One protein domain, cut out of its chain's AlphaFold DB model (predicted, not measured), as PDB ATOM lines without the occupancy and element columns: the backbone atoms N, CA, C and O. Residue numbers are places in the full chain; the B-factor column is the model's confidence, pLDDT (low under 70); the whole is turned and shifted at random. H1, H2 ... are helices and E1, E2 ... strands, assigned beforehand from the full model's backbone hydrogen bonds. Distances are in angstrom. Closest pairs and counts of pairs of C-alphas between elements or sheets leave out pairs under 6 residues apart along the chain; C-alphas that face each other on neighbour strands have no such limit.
ATOM      1  N   VAL A  19      29.343  30.053   6.993       90.69
ATOM      2  CA  VAL A  19      29.706  28.651   7.131       90.69
ATOM      3  C   VAL A  19      28.532  27.876   7.687       90.69
ATOM      4  O   VAL A  19      27.754  28.375   8.496       90.69
ATOM      5  N   VAL A  20      28.406  26.637   7.240       91.88
ATOM      6  CA  VAL A  20      27.323  25.744   7.619       91.88
ATOM      7  C   VAL A  20      27.885  24.416   8.089       91.88
ATOM      8  O   VAL A  20      28.891  23.917   7.574       91.88
ATOM      9  N   ARG A  21      27.221  23.819   9.073       92.25
ATOM     10  CA  ARG A  21      27.553  22.481   9.558       92.25
ATOM     11  C   ARG A  21      26.291  21.656   9.709       92.25
ATOM     12  O   ARG A  21      25.364  22.059  10.407       92.25
ATOM     13  N   LYS A  22      26.293  20.478   9.083       91.88
ATOM     14  CA  LYS A  22      25.284  19.449   9.328       91.88
ATOM     15  C   LYS A  22      25.428  18.964  10.765       91.88
ATOM     16  O   LYS A  22      26.533  18.610  11.177       91.88
ATOM     17  N   ILE A  23      24.329  18.928  11.505       91.88
ATOM     18  CA  ILE A  23      24.316  18.532  12.909       91.88
ATOM     19  C   ILE A  23      23.228  17.472  13.153       91.88
ATOM     20  O   ILE A  23      22.090  17.636  12.704       91.88
ATOM     21  N   PRO A  24      23.539  16.360  13.844       92.06
ATOM     22  CA  PRO A  24      22.518  15.444  14.338       92.06
ATOM     23  C   PRO A  24      21.579  16.151  15.316       92.06
ATOM     24  O   PRO A  24      22.017  16.980  16.109       92.06
ATOM     25  N   PHE A  25      20.299  15.773  15.337       90.81
ATOM     26  CA  PHE A  25      19.321  16.413  16.223       90.81
ATOM     27  C   PHE A  25      19.718  16.347  17.709       90.81
ATOM     28  O   PHE A  25      19.594  17.334  18.423       90.81
ATOM     29  N   VAL A  26      20.265  15.214  18.162       91.12
ATOM     30  CA  VAL A  26      20.754  15.058  19.543       91.12
ATOM     31  C   VAL A  26      21.883  16.042  19.847       91.12
ATOM     32  O   VAL A  26      21.882  16.669  20.899       91.12
ATOM     33  N   GLU A  27      22.815  16.228  18.911       92.88
ATOM     34  CA  GLU A  27      23.915  17.177  19.087       92.88
ATOM     35  C   GLU A  27      23.416  18.629  19.074       92.88
ATOM     36  O   GLU A  27      23.928  19.453  19.823       92.88
ATOM     37  N   LEU A  28      22.387  18.946  18.279       94.12
ATOM     38  CA  LEU A  28      21.737  20.257  18.312       94.12
ATOM     39  C   LEU A  28      21.116  20.533  19.685       94.12
ATOM     40  O   LEU A  28      21.337  21.599  20.249       94.12
ATOM     41  N   VAL A  29      20.366  19.576  20.234       93.69
ATOM     42  CA  VAL A  29      19.764  19.707  21.570       93.69
ATOM     43  C   VAL A  29      20.850  19.903  22.626       93.69
ATOM     44  O   VAL A  29      20.741  20.810  23.442       93.69
ATOM     45  N   GLU A  30      21.923  19.112  22.595       92.19
ATOM     46  CA  GLU A  30      23.041  19.267  23.531       92.19
ATOM     47  C   GLU A  30      23.750  20.620  23.392       92.19
ATOM     48  O   GLU A  30      24.108  21.231  24.400       92.19
ATOM     49  N   LEU A  31      23.951  21.096  22.160       94.81
ATOM     50  CA  LEU A  31      24.547  22.399  21.882       94.81
ATOM     51  C   LEU A  31      23.706  23.519  22.499       94.81
ATOM     52  O   LEU A  31      24.261  24.374  23.183       94.81
ATOM     53  N   LEU A  32      22.388  23.481  22.294       95.06
ATOM     54  CA  LEU A  32      21.442  24.480  22.794       95.06
ATOM     55  C   LEU A  32      21.254  24.413  24.316       95.06
ATOM     56  O   LEU A  32      21.139  25.447  24.964       95.06
ATOM     57  N   GLU A  33      21.220  23.210  24.892       93.50
ATOM     58  CA  GLU A  33      20.961  23.015  26.323       93.50
ATOM     59  C   GLU A  33      22.208  23.278  27.171       93.50
ATOM     60  O   GLU A  33      22.141  23.906  28.227       93.50
ATOM     61  N   PHE A  34      23.367  22.799  26.713       93.62
ATOM     62  CA  PHE A  34      24.601  22.831  27.496       93.62
ATOM     63  C   PHE A  34      25.596  23.887  27.032       93.62
ATOM     64  O   PHE A  34      26.653  24.014  27.657       93.62
ATOM     65  N   ASN A  35      25.289  24.631  25.966       94.50
ATOM     66  CA  ASN A  35      26.192  25.612  25.369       94.50
ATOM     67  C   ASN A  35      27.562  24.990  25.048       94.50
ATOM     68  O   ASN A  35      28.616  25.539  25.384       94.50
ATOM     69  N   ARG A  36      27.551  23.778  24.473       92.94
ATOM     70  CA  ARG A  36      28.753  22.972  24.215       92.94
ATOM     71  C   ARG A  36      28.863  22.562  22.758       92.94
ATOM     72  O   ARG A  36      28.022  21.841  22.237       92.94
ATOM     73  N   LEU A  37      29.976  22.936  22.142       91.81
ATOM     74  CA  LEU A  37      30.333  22.542  20.788       91.81
ATOM     75  C   LEU A  37      31.236  21.310  20.826       91.81
ATOM     76  O   LEU A  37      32.326  21.362  21.400       91.81
ATOM     77  N   ARG A  38      30.784  20.196  20.242       91.06
ATOM     78  CA  ARG A  38      31.531  18.930  20.224       91.06
ATOM     79  C   ARG A  38      32.632  18.948  19.169       91.06
ATOM     80  O   ARG A  38      32.443  19.460  18.069       91.06
ATOM     81  N   PHE A  39      33.760  18.337  19.505       87.62
ATOM     82  CA  PHE A  39      34.867  18.121  18.580       87.62
ATOM     83  C   PHE A  39      35.050  16.632  18.321       87.62
ATOM     84  O   PHE A  39      34.955  15.814  19.241       87.62
ATOM     85  N   ASP A  40      35.389  16.296  17.082       84.69
ATOM     86  CA  ASP A  40      35.818  14.952  16.732       84.69
ATOM     87  C   ASP A  40      37.207  14.715  17.329       84.69
ATOM     88  O   ASP A  40      38.159  15.472  17.096       84.69
ATOM     89  N   VAL A  41      37.323  13.669  18.147       71.38
ATOM     90  CA  VAL A  41      38.569  13.333  18.838       71.38
ATOM     91  C   VAL A  41      39.547  12.735  17.831       71.38
ATOM     92  O   VAL A  41      39.354  11.629  17.328       71.38
ATOM     93  N   VAL A  42      40.641  13.445  17.561       64.75
ATOM     94  CA  VAL A  42      41.679  12.970  16.639       64.75
ATOM     95  C   VAL A  42      42.714  12.164  17.413       64.75
ATOM     96  O   VAL A  42      43.530  12.753  18.107       64.75
ATOM     97  N   GLY A  43      42.689  10.834  17.274       59.62
ATOM     98  CA  GLY A  43      43.782   9.908  17.612       59.62
ATOM     99  C   GLY A  43      44.343   9.963  19.049       59.62
ATOM    100  O   GLY A  43      44.824  10.975  19.556       59.62
ATOM    101  N   SER A  44      44.413   8.814  19.718       53.50
ATOM    102  CA  SER A  44      44.833   8.668  21.126       53.50
ATOM    103  C   SER A  44      46.314   8.963  21.434       53.50
ATOM    104  O   SER A  44      46.775   8.692  22.546       53.50
ATOM    105  N   SER A  45      47.090   9.525  20.499       58.06
ATOM    106  CA  SER A  45      48.498   9.838  20.751       58.06
ATOM    107  C   SER A  45      48.597  10.938  21.801       58.06
ATOM    108  O   SER A  45      48.409  12.111  21.486       58.06
ATOM    109  N   LYS A  46      48.915  10.566  23.049       59.00
ATOM    110  CA  LYS A  46      49.045  11.458  24.221       59.00
ATOM    111  C   LYS A  46      50.023  12.627  24.017       59.00
ATOM    112  O   LYS A  46      50.020  13.560  24.810       59.00
ATOM    113  N   ARG A  47      50.848  12.582  22.964       60.31
ATOM    114  CA  ARG A  47      51.817  13.625  22.589       60.31
ATOM    115  C   ARG A  47      51.282  14.645  21.581       60.31
ATOM    116  O   ARG A  47      51.948  15.641  21.338       60.31
ATOM    117  N   SER A  48      50.112  14.407  20.988       70.69
ATOM    118  CA  SER A  48      49.507  15.365  20.063       70.69
ATOM    119  C   SER A  48      48.966  16.571  20.827       70.69
ATOM    120  O   SER A  48      48.189  16.405  21.774       70.69
ATOM    121  N   ALA A  49      49.358  17.767  20.382       79.38
ATOM    122  CA  ALA A  49      48.761  19.024  20.817       79.38
ATOM    123  C   ALA A  49      47.317  19.173  20.312       79.38
ATOM    124  O   ALA A  49      46.563  19.944  20.882       79.38
ATOM    125  N   LEU A  50      46.902  18.426  19.285       84.88
ATOM    126  CA  LEU A  50      45.534  18.462  18.772       84.88
ATOM    127  C   LEU A  50      44.584  17.704  19.708       84.88
ATOM    128  O   LEU A  50      44.716  16.491  19.888       84.88
ATOM    129  N   LEU A  51      43.637  18.432  20.296       81.19
ATOM    130  CA  LEU A  51      42.606  17.909  21.196       81.19
ATOM    131  C   LEU A  51      41.396  17.408  20.405       81.19
ATOM    132  O   LEU A  51      40.866  16.338  20.702       81.19
ATOM    133  N   GLY A  52      41.013  18.145  19.365       85.69
ATOM    134  CA  GLY A  52      39.913  17.774  18.489       85.69
ATOM    135  C   GLY A  52      39.782  18.696  17.286       85.69
ATOM    136  O   GLY A  52      40.390  19.770  17.225       85.69
ATOM    137  N   VAL A  53      38.997  18.248  16.312       88.81
ATOM    138  CA  VAL A  53      38.713  18.983  15.075       88.81
ATOM    139  C   VAL A  53      37.210  19.028  14.855       88.81
ATOM    140  O   VAL A  53      36.504  18.083  15.185       88.81
ATOM    141  N   GLN A  54      36.726  20.121  14.287       90.44
ATOM    142  CA  GLN A  54      35.370  20.222  13.783       90.44
ATOM    143  C   GLN A  54      35.402  20.833  12.383       90.44
ATOM    144  O   GLN A  54      36.005  21.886  12.162       90.44
ATOM    145  N   GLU A  55      34.781  20.152  11.424       90.56
ATOM    146  CA  GLU A  55      34.709  20.624  10.042       90.56
ATOM    147  C   GLU A  55      33.415  21.403   9.794       90.56
ATOM    148  O   GLU A  55      32.329  20.972  10.185       90.56
ATOM    149  N   TRP A  56      33.544  22.530   9.094       91.88
ATOM    150  CA  TRP A  56      32.422  23.315   8.585       91.88
ATOM    151  C   TRP A  56      32.589  23.533   7.085       91.88
ATOM    152  O   TRP A  56      33.704  23.564   6.556       91.88
ATOM    153  N   GLN A  57      31.473  23.685   6.389       89.69
ATOM    154  CA  GLN A  57      31.440  23.959   4.959       89.69
ATOM    155  C   GLN A  57      31.263  25.460   4.758       89.69
ATOM    156  O   GLN A  57      30.449  26.073   5.436       89.69
ATOM    157  N   CYS A  58      32.017  26.066   3.846       85.50
ATOM    158  CA  CYS A  58      31.778  27.449   3.455       85.50
ATOM    159  C   CYS A  58      30.471  27.505   2.666       85.50
ATOM    160  O   CYS A  58      30.365  26.898   1.597       85.50
ATOM    161  N   ASP A  69      20.492  17.370   3.389       79.75
ATOM    162  CA  ASP A  69      20.089  15.996   3.698       79.75
ATOM    163  C   ASP A  69      19.943  15.787   5.222       79.75
ATOM    164  O   ASP A  69      19.974  14.665   5.732       79.75
ATOM    165  N   GLY A  70      19.827  16.883   5.975       85.31
ATOM    166  CA  GLY A  70      19.679  16.920   7.426       85.31
ATOM    167  C   GLY A  70      19.574  18.349   7.956       85.31
ATOM    168  O   GLY A  70      19.431  19.288   7.182       85.31
ATOM    169  N   VAL A  71      19.629  18.518   9.277       90.75
ATOM    170  CA  VAL A  71      19.587  19.842   9.917       90.75
ATOM    171  C   VAL A  71      20.969  20.488   9.860       90.75
ATOM    172  O   VAL A  71      21.972  19.825  10.136       90.75
ATOM    173  N   TYR A  72      21.025  21.776   9.526       92.25
ATOM    174  CA  TYR A  72      22.264  22.547   9.479       92.25
ATOM    175  C   TYR A  72      22.190  23.757  10.397       92.25
ATOM    176  O   TYR A  72      21.161  24.422  10.486       92.25
ATOM    177  N   VAL A  73      23.312  24.064  11.038       93.56
ATOM    178  CA  VAL A  73      23.530  25.332  11.737       93.56
ATOM    179  C   VAL A  73      24.375  26.243  10.859       93.56
ATOM    180  O   VAL A  73      25.394  25.811  10.313       93.56
ATOM    181  N   CYS A  74      23.944  27.490  10.721       93.12
ATOM    182  CA  CYS A  74      24.663  28.542  10.020       93.12
ATOM    183  C   CYS A  74      25.413  29.417  11.022       93.12
ATOM    184  O   CYS A  74      24.912  29.718  12.106       93.12
ATOM    185  N   SER A  75      26.610  29.834  10.634       93.62
ATOM    186  CA  SER A  75      27.486  30.720  11.391       93.62
ATOM    187  C   SER A  75      28.348  31.537  10.421       93.62
ATOM    188  O   SER A  75      28.206  31.430   9.200       93.62
ATOM    189  N   THR A  76      29.267  32.335  10.952       92.12
ATOM    190  CA  THR A  76      30.354  32.970  10.196       92.12
ATOM    191  C   THR A  76      31.698  32.545  10.776       92.12
ATOM    192  O   THR A  76      31.788  32.076  11.913       92.12
ATOM    193  N   VAL A  77      32.773  32.700  10.002       91.19
ATOM    194  CA  VAL A  77      34.136  32.446  10.504       91.19
ATOM    195  C   VAL A  77      34.441  33.309  11.734       91.19
ATOM    196  O   VAL A  77      35.004  32.820  12.712       91.19
ATOM    197  N   GLU A  78      34.023  34.575  11.713       91.44
ATOM    198  CA  GLU A  78      34.197  35.495  12.835       91.44
ATOM    199  C   GLU A  78      33.402  35.058  14.074       91.44
ATOM    200  O   GLU A  78      33.945  35.045  15.182       91.44
ATOM    201  N   ALA A  79      32.144  34.644  13.893       93.38
ATOM    202  CA  ALA A  79      31.317  34.118  14.973       93.38
ATOM    203  C   ALA A  79      31.952  32.872  15.601       93.38
ATOM    204  O   ALA A  79      32.049  32.791  16.821       93.38
ATOM    205  N   LEU A  80      32.487  31.944  14.801       92.56
ATOM    206  CA  LEU A  80      33.220  30.785  15.323       92.56
ATOM    207  C   LEU A  80      34.434  31.180  16.166       92.56
ATOM    208  O   LEU A  80      34.727  30.530  17.167       92.56
ATOM    209  N   GLN A  81      35.148  32.232  15.775       91.25
ATOM    210  CA  GLN A  81      36.327  32.679  16.506       91.25
ATOM    211  C   GLN A  81      35.971  33.372  17.827       91.25
ATOM    212  O   GLN A  81      36.692  33.210  18.809       91.25
ATOM    213  N   LYS A  82      34.882  34.146  17.851       92.44
ATOM    214  CA  LYS A  82      34.473  34.949  19.014       92.44
ATOM    215  C   LYS A  82      33.586  34.194  19.995       92.44
ATOM    216  O   LYS A  82      33.687  34.407  21.198       92.44
ATOM    217  N   ALA A  83      32.702  33.344  19.485       94.12
ATOM    218  CA  ALA A  83      31.691  32.674  20.285       94.12
ATOM    219  C   ALA A  83      32.228  31.432  20.996       94.12
ATOM    220  O   ALA A  83      31.641  30.996  21.981       94.12
ATOM    221  N   VAL A  84      33.321  30.831  20.521       92.94
ATOM    222  CA  VAL A  84      33.907  29.667  21.190       92.94
ATOM    223  C   VAL A  84      34.798  30.132  22.335       92.94
ATOM    224  O   VAL A  84      35.700  30.943  22.149       92.94
ATOM    225  N   LEU A  85      34.540  29.592  23.525       91.12
ATOM    226  CA  LEU A  85      35.158  29.987  24.788       91.12
ATOM    227  C   LEU A  85      36.079  28.856  25.275       91.12
ATOM    228  O   LEU A  85      35.654  28.009  26.076       91.12
ATOM    229  N   PRO A  86      37.317  28.761  24.751       87.25
ATOM    230  CA  PRO A  86      38.260  27.743  25.180       87.25
ATOM    231  C   PRO A  86      38.748  28.033  26.611       87.25
ATOM    232  O   PRO A  86      38.858  29.196  26.999       87.25
ATOM    233  N   PRO A  87      39.050  26.997  27.413       85.25
ATOM    234  CA  PRO A  87      39.739  27.179  28.690       85.25
ATOM    235  C   PRO A  87      41.180  27.673  28.480       85.25
ATOM    236  O   PRO A  87      41.738  27.513  27.395       85.25
ATOM    237  N   ASP A  88      41.813  28.193  29.536       83.56
ATOM    238  CA  ASP A  88      43.157  28.803  29.492       83.56
ATOM    239  C   ASP A  88      44.260  27.887  28.920       83.56
ATOM    240  O   ASP A  88      45.276  28.350  28.400       83.56
ATOM    241  N   ASP A  89      44.081  26.565  29.007       83.06
ATOM    242  CA  ASP A  89      45.023  25.570  28.490       83.06
ATOM    243  C   ASP A  89      44.749  25.149  27.036       83.06
ATOM    244  O   ASP A  89      45.442  24.269  26.514       83.06
ATOM    245  N   THR A  90      43.781  25.783  26.366       85.06
ATOM    246  CA  THR A  90      43.343  25.458  25.007       85.06
ATOM    247  C   THR A  90      43.400  26.680  24.086       85.06
ATOM    248  O   THR A  90      42.882  27.746  24.389       85.06
ATOM    249  N   GLN A  91      44.001  26.510  22.913       88.69
ATOM    250  CA  GLN A  91      44.004  27.483  21.826       88.69
ATOM    251  C   GLN A  91      43.079  27.020  20.704       88.69
ATOM    252  O   GLN A  91      43.011  25.831  20.386       88.69
ATOM    253  N   LEU A  92      42.391  27.972  20.083       89.44
ATOM    254  CA  LEU A  92      41.588  27.734  18.892       89.44
ATOM    255  C   LEU A  92      42.351  28.167  17.651       89.44
ATOM    256  O   LEU A  92      42.853  29.287  17.581       89.44
ATOM    257  N   GLN A  93      42.387  27.288  16.658       90.19
ATOM    258  CA  GLN A  93      42.909  27.590  15.335       90.19
ATOM    259  C   GLN A  93      41.825  27.319  14.296       90.19
ATOM    260  O   GLN A  93      41.224  26.245  14.290       90.19
ATOM    261  N   ILE A  94      41.588  28.283  13.408       90.25
ATOM    262  CA  ILE A  94      40.691  28.118  12.264       90.25
ATOM    263  C   ILE A  94      41.547  28.042  11.009       90.25
ATOM    264  O   ILE A  94      42.181  29.019  10.618       90.25
ATOM    265  N   ASP A  95      41.546  26.878  10.369       88.44
ATOM    266  CA  ASP A  95      42.224  26.681   9.095       88.44
ATOM    267  C   ASP A  95      41.206  26.777   7.960       88.44
ATOM    268  O   ASP A  95      40.313  25.929   7.836       88.44
ATOM    269  N   LEU A  96      41.357  27.784   7.100       81.62
ATOM    270  CA  LEU A  96      40.609  27.871   5.851       81.62
ATOM    271  C   LEU A  96      41.273  26.954   4.820       81.62
ATOM    272  O   LEU A  96      42.410  27.179   4.409       81.62
ATOM    273  N   SER A  97      40.574  25.901   4.394       73.25
ATOM    274  CA  SER A  97      41.045  25.064   3.289       73.25
ATOM    275  C   SER A  97      40.552  25.622   1.955       73.25
ATOM    276  O   SER A  97      39.424  26.101   1.845       73.25
ATOM    277  N   SER A  98      41.350  25.461   0.898       63.47
ATOM    278  CA  SER A  98      40.994  25.869  -0.470       63.47
ATOM    279  C   SER A  98      39.766  25.147  -1.051       63.47
ATOM    280  O   SER A  98      39.280  25.517  -2.115       63.47
ATOM    281  N   LYS A  99      39.227  24.128  -0.366       67.38
ATOM    282  CA  LYS A  99      38.125  23.271  -0.838       67.38
ATOM    283  C   LYS A  99      36.744  23.666  -0.287       67.38
ATOM    284  O   LYS A  99      35.934  22.779  -0.030       67.38
ATOM    285  N   ARG A 100      36.467  24.960  -0.070       80.25
ATOM    286  CA  ARG A 100      35.200  25.452   0.532       80.25
ATOM    287  C   ARG A 100      34.876  24.792   1.883       80.25
ATOM    288  O   ARG A 100      33.721  24.517   2.200       80.25
ATOM    289  N   ARG A 101      35.900  24.481   2.674       85.69
ATOM    290  CA  ARG A 101      35.747  23.925   4.022       85.69
ATOM    291  C   ARG A 101      36.689  24.635   4.965       85.69
ATOM    292  O   ARG A 101      37.839  24.886   4.597       85.69
ATOM    293  N   ILE A 102      36.234  24.863   6.184       89.31
ATOM    294  CA  ILE A 102      37.076  25.327   7.277       89.31
ATOM    295  C   ILE A 102      37.199  24.225   8.326       89.31
ATOM    296  O   ILE A 102      36.300  23.395   8.495       89.31
ATOM    297  N   LYS A 103      38.325  24.212   9.033       90.44
ATOM    298  CA  LYS A 103      38.544  23.324  10.172       90.44
ATOM    299  C   LYS A 103      38.772  24.161  11.413       90.44
ATOM    300  O   LYS A 103      39.768  24.872  11.490       90.44
ATOM    301  N   LEU A 104      37.881  24.029  12.384       90.88
ATOM    302  CA  LEU A 104      38.093  24.526  13.731       90.88
ATOM    303  C   LEU A 104      38.889  23.471  14.500       90.88
ATOM    304  O   LEU A 104      38.476  22.314  14.595       90.88
ATOM    305  N   ARG A 105      40.050  23.847  15.022       90.12
ATOM    306  CA  ARG A 105      40.948  22.965  15.765       90.12
ATOM    307  C   ARG A 105      41.091  23.466  17.188       90.12
ATOM    308  O   ARG A 105      41.429  24.627  17.402       90.12
ATOM    309  N   ALA A 106      40.884  22.568  18.140       88.38
ATOM    310  CA  ALA A 106      41.224  22.796  19.534       88.38
ATOM    311  C   ALA A 106      42.625  22.233  19.785       88.38
ATOM    312  O   ALA A 106      42.865  21.036  19.602       88.38
ATOM    313  N   LEU A 107      43.556  23.094  20.177       87.44
ATOM    314  CA  LEU A 107      44.947  22.760  20.443       87.44
ATOM    315  C   LEU A 107      45.263  22.960  21.920       87.44
ATOM    316  O   LEU A 107      44.782  23.892  22.545       87.44
ATOM    317  N   LYS A 108      46.123  22.122  22.478       84.44
ATOM    318  CA  LYS A 108      46.648  22.291  23.826       84.44
ATOM    319  C   LYS A 108      47.708  23.389  23.818       84.44
ATOM    320  O   LYS A 108      48.728  23.242  23.149       84.44
ATOM    321  N   ALA A 109      47.497  24.442  24.601       78.50
ATOM    322  CA  ALA A 109      48.420  25.569  24.711       78.50
ATOM    323  C   ALA A 109      49.745  25.169  25.387       78.50
ATOM    324  O   ALA A 109      50.815  25.631  24.999       78.50
ATOM    325  N   HIS A 110      49.689  24.278  26.388       70.88
ATOM    326  CA  HIS A 110      50.850  23.902  27.198       70.88
ATOM    327  C   HIS A 110      50.966  22.382  27.364       70.88
ATOM    328  O   HIS A 110      50.068  21.712  27.869       70.88
ATOM    329  N   ALA A 111      52.121  21.813  27.009       59.38
ATOM    330  CA  ALA A 111      52.349  20.364  27.046       59.38
ATOM    331  C   ALA A 111      52.298  19.739  28.461       59.38
ATOM    332  O   ALA A 111      52.136  18.525  28.574       59.38
ATOM    333  N   ARG A 112      52.403  20.537  29.535       56.44
ATOM    334  CA  ARG A 112      52.727  20.053  30.892       56.44
ATOM    335  C   ARG A 112      51.546  19.622  31.779       56.44
ATOM    336  O   ARG A 112      51.791  19.067  32.841       56.44
ATOM    337  N   GLY A 113      50.291  19.810  31.369       56.25
ATOM    338  CA  GLY A 113      49.129  19.397  32.175       56.25
ATOM    339  C   GLY A 113      48.639  17.978  31.871       56.25
ATOM    340  O   GLY A 113      48.465  17.628  30.708       56.25
ATOM    341  N   GLY A 114      48.354  17.162  32.885       56.09
ATOM    342  CA  GLY A 114      47.643  15.882  32.731       56.09
ATOM    343  C   GLY A 114      46.125  16.030  32.544       56.09
ATOM    344  O   GLY A 114      45.402  15.073  32.809       56.09
ATOM    345  N   SER A 115      45.637  17.217  32.156       57.78
ATOM    346  CA  SER A 115      44.205  17.496  32.036       57.78
ATOM    347  C   SER A 115      43.554  16.565  31.002       57.78
ATOM    348  O   SER A 115      44.137  16.301  29.940       57.78
ATOM    349  N   PRO A 116      42.367  16.009  31.312       65.38
ATOM    350  CA  PRO A 116      41.633  15.179  30.369       65.38
ATOM    351  C   PRO A 116      41.316  15.991  29.111       65.38
ATOM    352  O   PRO A 116      40.967  17.167  29.189       65.38
ATOM    353  N   ARG A 117      41.451  15.361  27.938       69.44
ATOM    354  CA  ARG A 117      41.176  16.023  26.657       69.44
ATOM    355  C   ARG A 117      39.705  16.445  26.605       69.44
ATOM    356  O   ARG A 117      38.849  15.564  26.713       69.44
ATOM    357  N   PRO A 118      39.392  17.737  26.414       70.75
ATOM    358  CA  PRO A 118      38.012  18.156  26.246       70.75
ATOM    359  C   PRO A 118      37.459  17.579  24.937       70.75
ATOM    360  O   PRO A 118      38.049  17.745  23.873       70.75
ATOM    361  N   THR A 119      36.313  16.901  25.016       80.25
ATOM    362  CA  THR A 119      35.546  16.422  23.848       80.25
ATOM    363  C   THR A 119      34.579  17.482  23.315       80.25
ATOM    364  O   THR A 119      33.923  17.289  22.294       80.25
ATOM    365  N   SER A 120      34.453  18.597  24.034       88.44
ATOM    366  CA  SER A 120      33.603  19.732  23.697       88.44
ATOM    367  C   SER A 120      34.149  21.009  24.326       88.44
ATOM    368  O   SER A 120      34.695  20.946  25.430       88.44
ATOM    369  N   LEU A 121      33.923  22.154  23.690       89.81
ATOM    370  CA  LEU A 121      34.226  23.473  24.251       89.81
ATOM    371  C   LEU A 121      32.944  24.233  24.570       89.81
ATOM    372  O   LEU A 121      31.909  23.991  23.949       89.81
ATOM    373  N   ARG A 122      33.012  25.142  25.549       93.44
ATOM    374  CA  ARG A 122      31.906  26.064  25.820       93.44
ATOM    375  C   ARG A 122      31.771  27.048  24.669       93.44
ATOM    376  O   ARG A 122      32.772  27.423  24.061       93.44
ATOM    377  N   VAL A 123      30.546  27.470  24.401       95.38
ATOM    378  CA  VAL A 123      30.253  28.462  23.372       95.38
ATOM    379  C   VAL A 123      29.178  29.436  23.835       95.38
ATOM    380  O   VAL A 123      28.286  29.065  24.591       95.38
ATOM    381  N   ASP A 124      29.243  30.668  23.358       95.44
ATOM    382  CA  ASP A 124      28.097  31.564  23.315       95.44
ATOM    383  C   ASP A 124      27.238  31.170  22.108       95.44
ATOM    384  O   ASP A 124      27.552  31.492  20.964       95.44
ATOM    385  N   VAL A 125      26.168  30.413  22.345       94.38
ATOM    386  CA  VAL A 125      25.352  29.882  21.248       94.38
ATOM    387  C   VAL A 125      24.612  30.998  20.498       94.38
ATOM    388  O   VAL A 125      24.429  30.887  19.285       94.38
ATOM    389  N   GLN A 126      24.250  32.086  21.183       93.75
ATOM    390  CA  GLN A 126      23.564  33.232  20.584       93.75
ATOM    391  C   GLN A 126      24.488  33.983  19.618       93.75
ATOM    392  O   GLN A 126      24.040  34.432  18.567       93.75
ATOM    393  N   ALA A 127      25.776  34.092  19.952       94.25
ATOM    394  CA  ALA A 127      26.777  34.655  19.051       94.25
ATOM    395  C   ALA A 127      27.210  33.666  17.955       94.25
ATOM    396  O   ALA A 127      27.601  34.084  16.869       94.25
ATOM    397  N   LEU A 128      27.163  32.359  18.235       94.94
ATOM    398  CA  LEU A 128      27.620  31.318  17.319       94.94
ATOM    399  C   LEU A 128      26.640  31.076  16.169       94.94
ATOM    400  O   LEU A 128      27.065  30.973  15.020       94.94
ATOM    401  N   ILE A 129      25.355  30.893  16.473       94.44
ATOM    402  CA  ILE A 129      24.359  30.436  15.500       94.44
ATOM    403  C   ILE A 129      23.582  31.638  14.982       94.44
ATOM    404  O   ILE A 129      22.902  32.312  15.745       94.44
ATOM    405  N   SER A 130      23.627  31.866  13.672       93.06
ATOM    406  CA  SER A 130      22.840  32.924  13.026       93.06
ATOM    407  C   SER A 130      21.500  32.422  12.483       93.06
ATOM    408  O   SER A 130      20.524  33.167  12.444       93.06
ATOM    409  N   LYS A 131      21.443  31.156  12.054       92.81
ATOM    410  CA  LYS A 131      20.267  30.538  11.426       92.81
ATOM    411  C   LYS A 131      20.338  29.016  11.518       92.81
ATOM    412  O   LYS A 131      21.427  28.444  11.550       92.81
ATOM    413  N   VAL A 132      19.183  28.356  11.523       93.50
ATOM    414  CA  VAL A 132      19.073  26.895  11.404       93.50
ATOM    415  C   VAL A 132      18.307  26.548  10.134       93.50
ATOM    416  O   VAL A 132      17.254  27.120   9.858       93.50
ATOM    417  N   LEU A 133      18.838  25.612   9.353       92.31
ATOM    418  CA  LEU A 133      18.222  25.125   8.123       92.31
ATOM    419  C   LEU A 133      17.714  23.702   8.326       92.31
ATOM    420  O   LEU A 133      18.429  22.841   8.847       92.31
ATOM    421  N   VAL A 134      16.487  23.453   7.887       91.44
ATOM    422  CA  VAL A 134      15.837  22.144   7.909       91.44
ATOM    423  C   VAL A 134      15.439  21.780   6.477       91.44
ATOM    424  O   VAL A 134      14.909  22.637   5.772       91.44
ATOM    425  N   PRO A 135      15.629  20.530   6.035       89.31
ATOM    426  CA  PRO A 135      15.294  20.144   4.672       89.31
ATOM    427  C   PRO A 135      13.805  20.269   4.353       89.31
ATOM    428  O   PRO A 135      12.955  19.887   5.163       89.31
ATOM    429  N   ALA A 136      13.475  20.710   3.142       88.38
ATOM    430  CA  ALA A 136      12.111  20.803   2.640       88.38
ATOM    431  C   ALA A 136      11.380  19.459   2.705       88.38
ATOM    432  O   ALA A 136      10.212  19.410   3.097       88.38
ATOM    433  N   GLN A 137      12.089  18.367   2.426       87.75
ATOM    434  CA  GLN A 137      11.589  16.996   2.481       87.75
ATOM    435  C   GLN A 137      11.401  16.446   3.904       87.75
ATOM    436  O   GLN A 137      10.842  15.360   4.062       87.75
ATOM    437  N   ALA A 138      11.848  17.151   4.951       87.19
ATOM    438  CA  ALA A 138      11.646  16.695   6.321       87.19
ATOM    439  C   ALA A 138      10.141  16.655   6.665       87.19
ATOM    440  O   ALA A 138       9.406  17.595   6.348       87.19
ATOM    441  N   PRO A 139       9.648  15.603   7.341       91.50
ATOM    442  CA  PRO A 139       8.284  15.572   7.854       91.50
ATOM    443  C   PRO A 139       7.938  16.823   8.674       91.50
ATOM    444  O   PRO A 139       8.755  17.303   9.460       91.50
ATOM    445  N   ALA A 140       6.708  17.330   8.533       92.75
ATOM    446  CA  ALA A 140       6.279  18.574   9.184       92.75
ATOM    447  C   ALA A 140       6.476  18.554  10.709       92.75
ATOM    448  O   ALA A 140       6.951  19.528  11.282       92.75
ATOM    449  N   HIS A 141       6.200  17.419  11.356       92.31
ATOM    450  CA  HIS A 141       6.406  17.271  12.796       92.31
ATOM    451  C   HIS A 141       7.882  17.421  13.203       92.31
ATOM    452  O   HIS A 141       8.159  18.003  14.246       92.31
ATOM    453  N   LEU A 142       8.839  16.957  12.386       89.81
ATOM    454  CA  LEU A 142      10.266  17.144  12.674       89.81
ATOM    455  C   LEU A 142      10.669  18.613  12.552       89.81
ATOM    456  O   LEU A 142      11.422  19.101  13.389       89.81
ATOM    457  N   PHE A 143      10.151  19.321  11.544       93.69
ATOM    458  CA  PHE A 143      10.381  20.758  11.406       93.69
ATOM    459  C   PHE A 143       9.868  21.523  12.630       93.69
ATOM    460  O   PHE A 143      10.618  22.307  13.205       93.69
ATOM    461  N   GLU A 144       8.638  21.251  13.072       94.69
ATOM    462  CA  GLU A 144       8.067  21.909  14.251       94.69
ATOM    463  C   GLU A 144       8.853  21.592  15.530       94.69
ATOM    464  O   GLU A 144       9.092  22.491  16.330       94.69
ATOM    465  N   ILE A 145       9.334  20.355  15.703       95.00
ATOM    466  CA  ILE A 145      10.192  19.990  16.842       95.00
ATOM    467  C   ILE A 145      11.504  20.783  16.813       95.00
ATOM    468  O   ILE A 145      11.874  21.383  17.823       95.00
ATOM    469  N   VAL A 146      12.206  20.814  15.674       94.25
ATOM    470  CA  VAL A 146      13.465  21.569  15.538       94.25
ATOM    471  C   VAL A 146      13.222  23.051  15.794       94.25
ATOM    472  O   VAL A 146      13.936  23.661  16.585       94.25
ATOM    473  N   LYS A 147      12.183  23.617  15.176       95.00
ATOM    474  CA  LYS A 147      11.800  25.015  15.350       95.00
ATOM    475  C   LYS A 147      11.503  25.335  16.807       95.00
ATOM    476  O   LYS A 147      12.045  26.303  17.326       95.00
ATOM    477  N   HIS A 148      10.690  24.522  17.473       95.06
ATOM    478  CA  HIS A 148      10.346  24.718  18.876       95.06
ATOM    479  C   HIS A 148      11.589  24.680  19.770       95.06
ATOM    480  O   HIS A 148      11.798  25.586  20.570       95.06
ATOM    481  N   VAL A 149      12.446  23.667  19.606       94.19
ATOM    482  CA  VAL A 149      13.680  23.528  20.392       94.19
ATOM    483  C   VAL A 149      14.608  24.724  20.180       94.19
ATOM    484  O   VAL A 149      15.067  25.311  21.157       94.19
ATOM    485  N   VAL A 150      14.839  25.132  18.929       94.81
ATOM    486  CA  VAL A 150      15.702  26.278  18.615       94.81
ATOM    487  C   VAL A 150      15.108  27.566  19.176       94.81
ATOM    488  O   VAL A 150      15.776  28.224  19.962       94.81
ATOM    489  N   VAL A 151      13.851  27.888  18.862       94.12
ATOM    490  CA  VAL A 151      13.208  29.150  19.276       94.12
ATOM    491  C   VAL A 151      13.040  29.248  20.796       94.12
ATOM    492  O   VAL A 151      13.075  30.341  21.352       94.12
ATOM    493  N   SER A 152      12.924  28.116  21.498       92.19
ATOM    494  CA  SER A 152      12.865  28.102  22.967       92.19
ATOM    495  C   SER A 152      14.175  28.521  23.649       92.19
ATOM    496  O   SER A 152      14.159  28.895  24.823       92.19
ATOM    497  N   ARG A 153      15.308  28.450  22.937       90.75
ATOM    498  CA  ARG A 153      16.652  28.729  23.473       90.75
ATOM    499  C   ARG A 153      17.368  29.876  22.759       90.75
ATOM    500  O   ARG A 153      18.188  30.539  23.380       90.75
ATOM    501  N   LEU A 154      17.053  30.116  21.490       92.12
ATOM    502  CA  LEU A 154      17.686  31.095  20.613       92.12
ATOM    503  C   LEU A 154      16.643  31.843  19.793       92.12
ATOM    504  O   LEU A 154      15.754  31.252  19.189       92.12
ATOM    505  N   TRP A 155      16.829  33.148  19.667       88.94
ATOM    506  CA  TRP A 155      15.963  34.004  18.855       88.94
ATOM    507  C   TRP A 155      16.504  34.111  17.427       88.94
ATOM    508  O   TRP A 155      16.867  35.191  16.971       88.94
ATOM    509  N   VAL A 156      16.614  32.969  16.745       91.19
ATOM    510  CA  VAL A 156      17.174  32.866  15.388       91.19
ATOM    511  C   VAL A 156      16.163  32.282  14.412       91.19
ATOM    512  O   VAL A 156      15.225  31.578  14.793       91.19
ATOM    513  N   GLU A 157      16.357  32.567  13.128       91.50
ATOM    514  CA  GLU A 157      15.507  32.026  12.074       91.50
ATOM    515  C   GLU A 157      15.700  30.506  11.939       91.50
ATOM    516  O   GLU A 157      16.827  30.004  11.895       91.50
ATOM    517  N   VAL A 158      14.586  29.776  11.815       93.00
ATOM    518  CA  VAL A 158      14.565  28.357  11.438       93.00
ATOM    519  C   VAL A 158      13.866  28.238  10.091       93.00
ATOM    520  O   VAL A 158      12.643  28.357  10.009       93.00
ATOM    521  N   ALA A 159      14.648  28.036   9.033       90.94
ATOM    522  CA  ALA A 159      14.155  28.009   7.664       90.94
ATOM    523  C   ALA A 159      14.035  26.587   7.132       90.94
ATOM    524  O   ALA A 159      14.840  25.707   7.444       90.94
ATOM    525  N   ARG A 160      13.033  26.398   6.281       89.12
ATOM    526  CA  ARG A 160      12.832  25.178   5.513       89.12
ATOM    527  C   ARG A 160      13.325  25.423   4.090       89.12
ATOM    528  O   ARG A 160      12.876  26.386   3.474       89.12
ATOM    529  N   VAL A 161      14.266  24.603   3.623       86.00
ATOM    530  CA  VAL A 161      15.050  24.829   2.391       86.00
ATOM    531  C   VAL A 161      15.143  23.593   1.517       86.00
ATOM    532  O   VAL A 161      15.218  22.476   2.078       86.00
TER     533      VAL A 161
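What this domain is: This is residues 19 to 58 and 69 to 161 of the 161 residues of an uncharacterized protein of Bordetella genomosp. 1 (UniProt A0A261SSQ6). A strongly twisted seven-strand sheet makes a long wall that curls round the short helix H2, and the longest helix, H4, covers the strands E8 and E9 at one end of it; the hairpin E5 and E6 makes the other end. Near the middle of the domain a small sheet, E2 and E7, has H1 packed on it. The printed part has 133 residues with four named helices and nine named strands, in the order E1 H1 E2 E3 E4 H2 E5 E6 E7 H3 E8 H4 E9, and its class is mixed. The large sheet, E5 E6 E3 E1 E4 E8 E9, is mixed and the small one antiparallel. The whole is compact, with a radius of gyration of the C-alphas of 15.6 A, and elongated, spanning 51 by 32 by 25 A.

How they stand to each other: E5, residues 90 to 97, and E6, residues 101 to 108, form an antiparallel hairpin, with N 93 and O 105 2.9 A apart, within hydrogen-bond range. E3, residues 50 to 58, has staggered antiparallel pairing: residues 50 to 57 with E6 (N 54 to O 104, 2.8 A) and 57 to 58 with E1, residues 19 to 22 (N 20 to O 57, 2.8 A). E4, residues 72 to 76, is antiparallel to E1, N 21 to O 73 being 3.0 A, and to E8, residues 131 to 134, N 74 to O 131 being 2.8 A. E8 and E9, residues 157 to 160, are parallel, N 132 to O 157 being 2.9 A. With H4, residues 140 to 153, they form a strand-helix-strand unit, two parallel neighbour strands with a helix between, whose crossover is right-handed. H4 lies over E8 and E9 at a height over the sheet of 9.5 A; its closest C-alphas to E9 are Lys 147 and Val 158, 5.8 A. H2, residues 77 to 83, and H4 make two layers with the sheet, helices on one face. H3, residues 125 to 128, touches H2, the closest C-alphas being Ala 79 and Leu 128, 5.2 A. H1, residues 25 to 34, touches H4 at a shallow tilt of 14 degrees, the same way, with C-alphas 32 and 153 closest at 6.4 A. E2, residues 36 to 38, and E7, residues 120 to 123, are antiparallel, N 37 to O 121 being 2.8 A. Every O i to N i+4 pair is within range in H1 and H2, 9 of 10 in H4; H3 is too short for one.

Where its parts are: E1 begins at C-alpha 19, (29.706, 28.651, 7.131), and E9 ends at C-alpha 160, (12.832, 25.178, 5.513). From first to last C-alpha E6 measures 22.7 A, E3 22.5 A, E5 21.8 A and H4 20.4 A.

The domain as a whole: The C-alphas of Arg 112 and Ala 140, the two farthest apart, are 51.3 A apart. Residues 59 to 68 are not printed, and C-alphas 58 and 69 are 16.4 A apart across the cut. The links E2 to E3 and E6 to E7 are long. The pLDDT is under 70 at residues 42 to 47, 98 to 99 and 111 to 117.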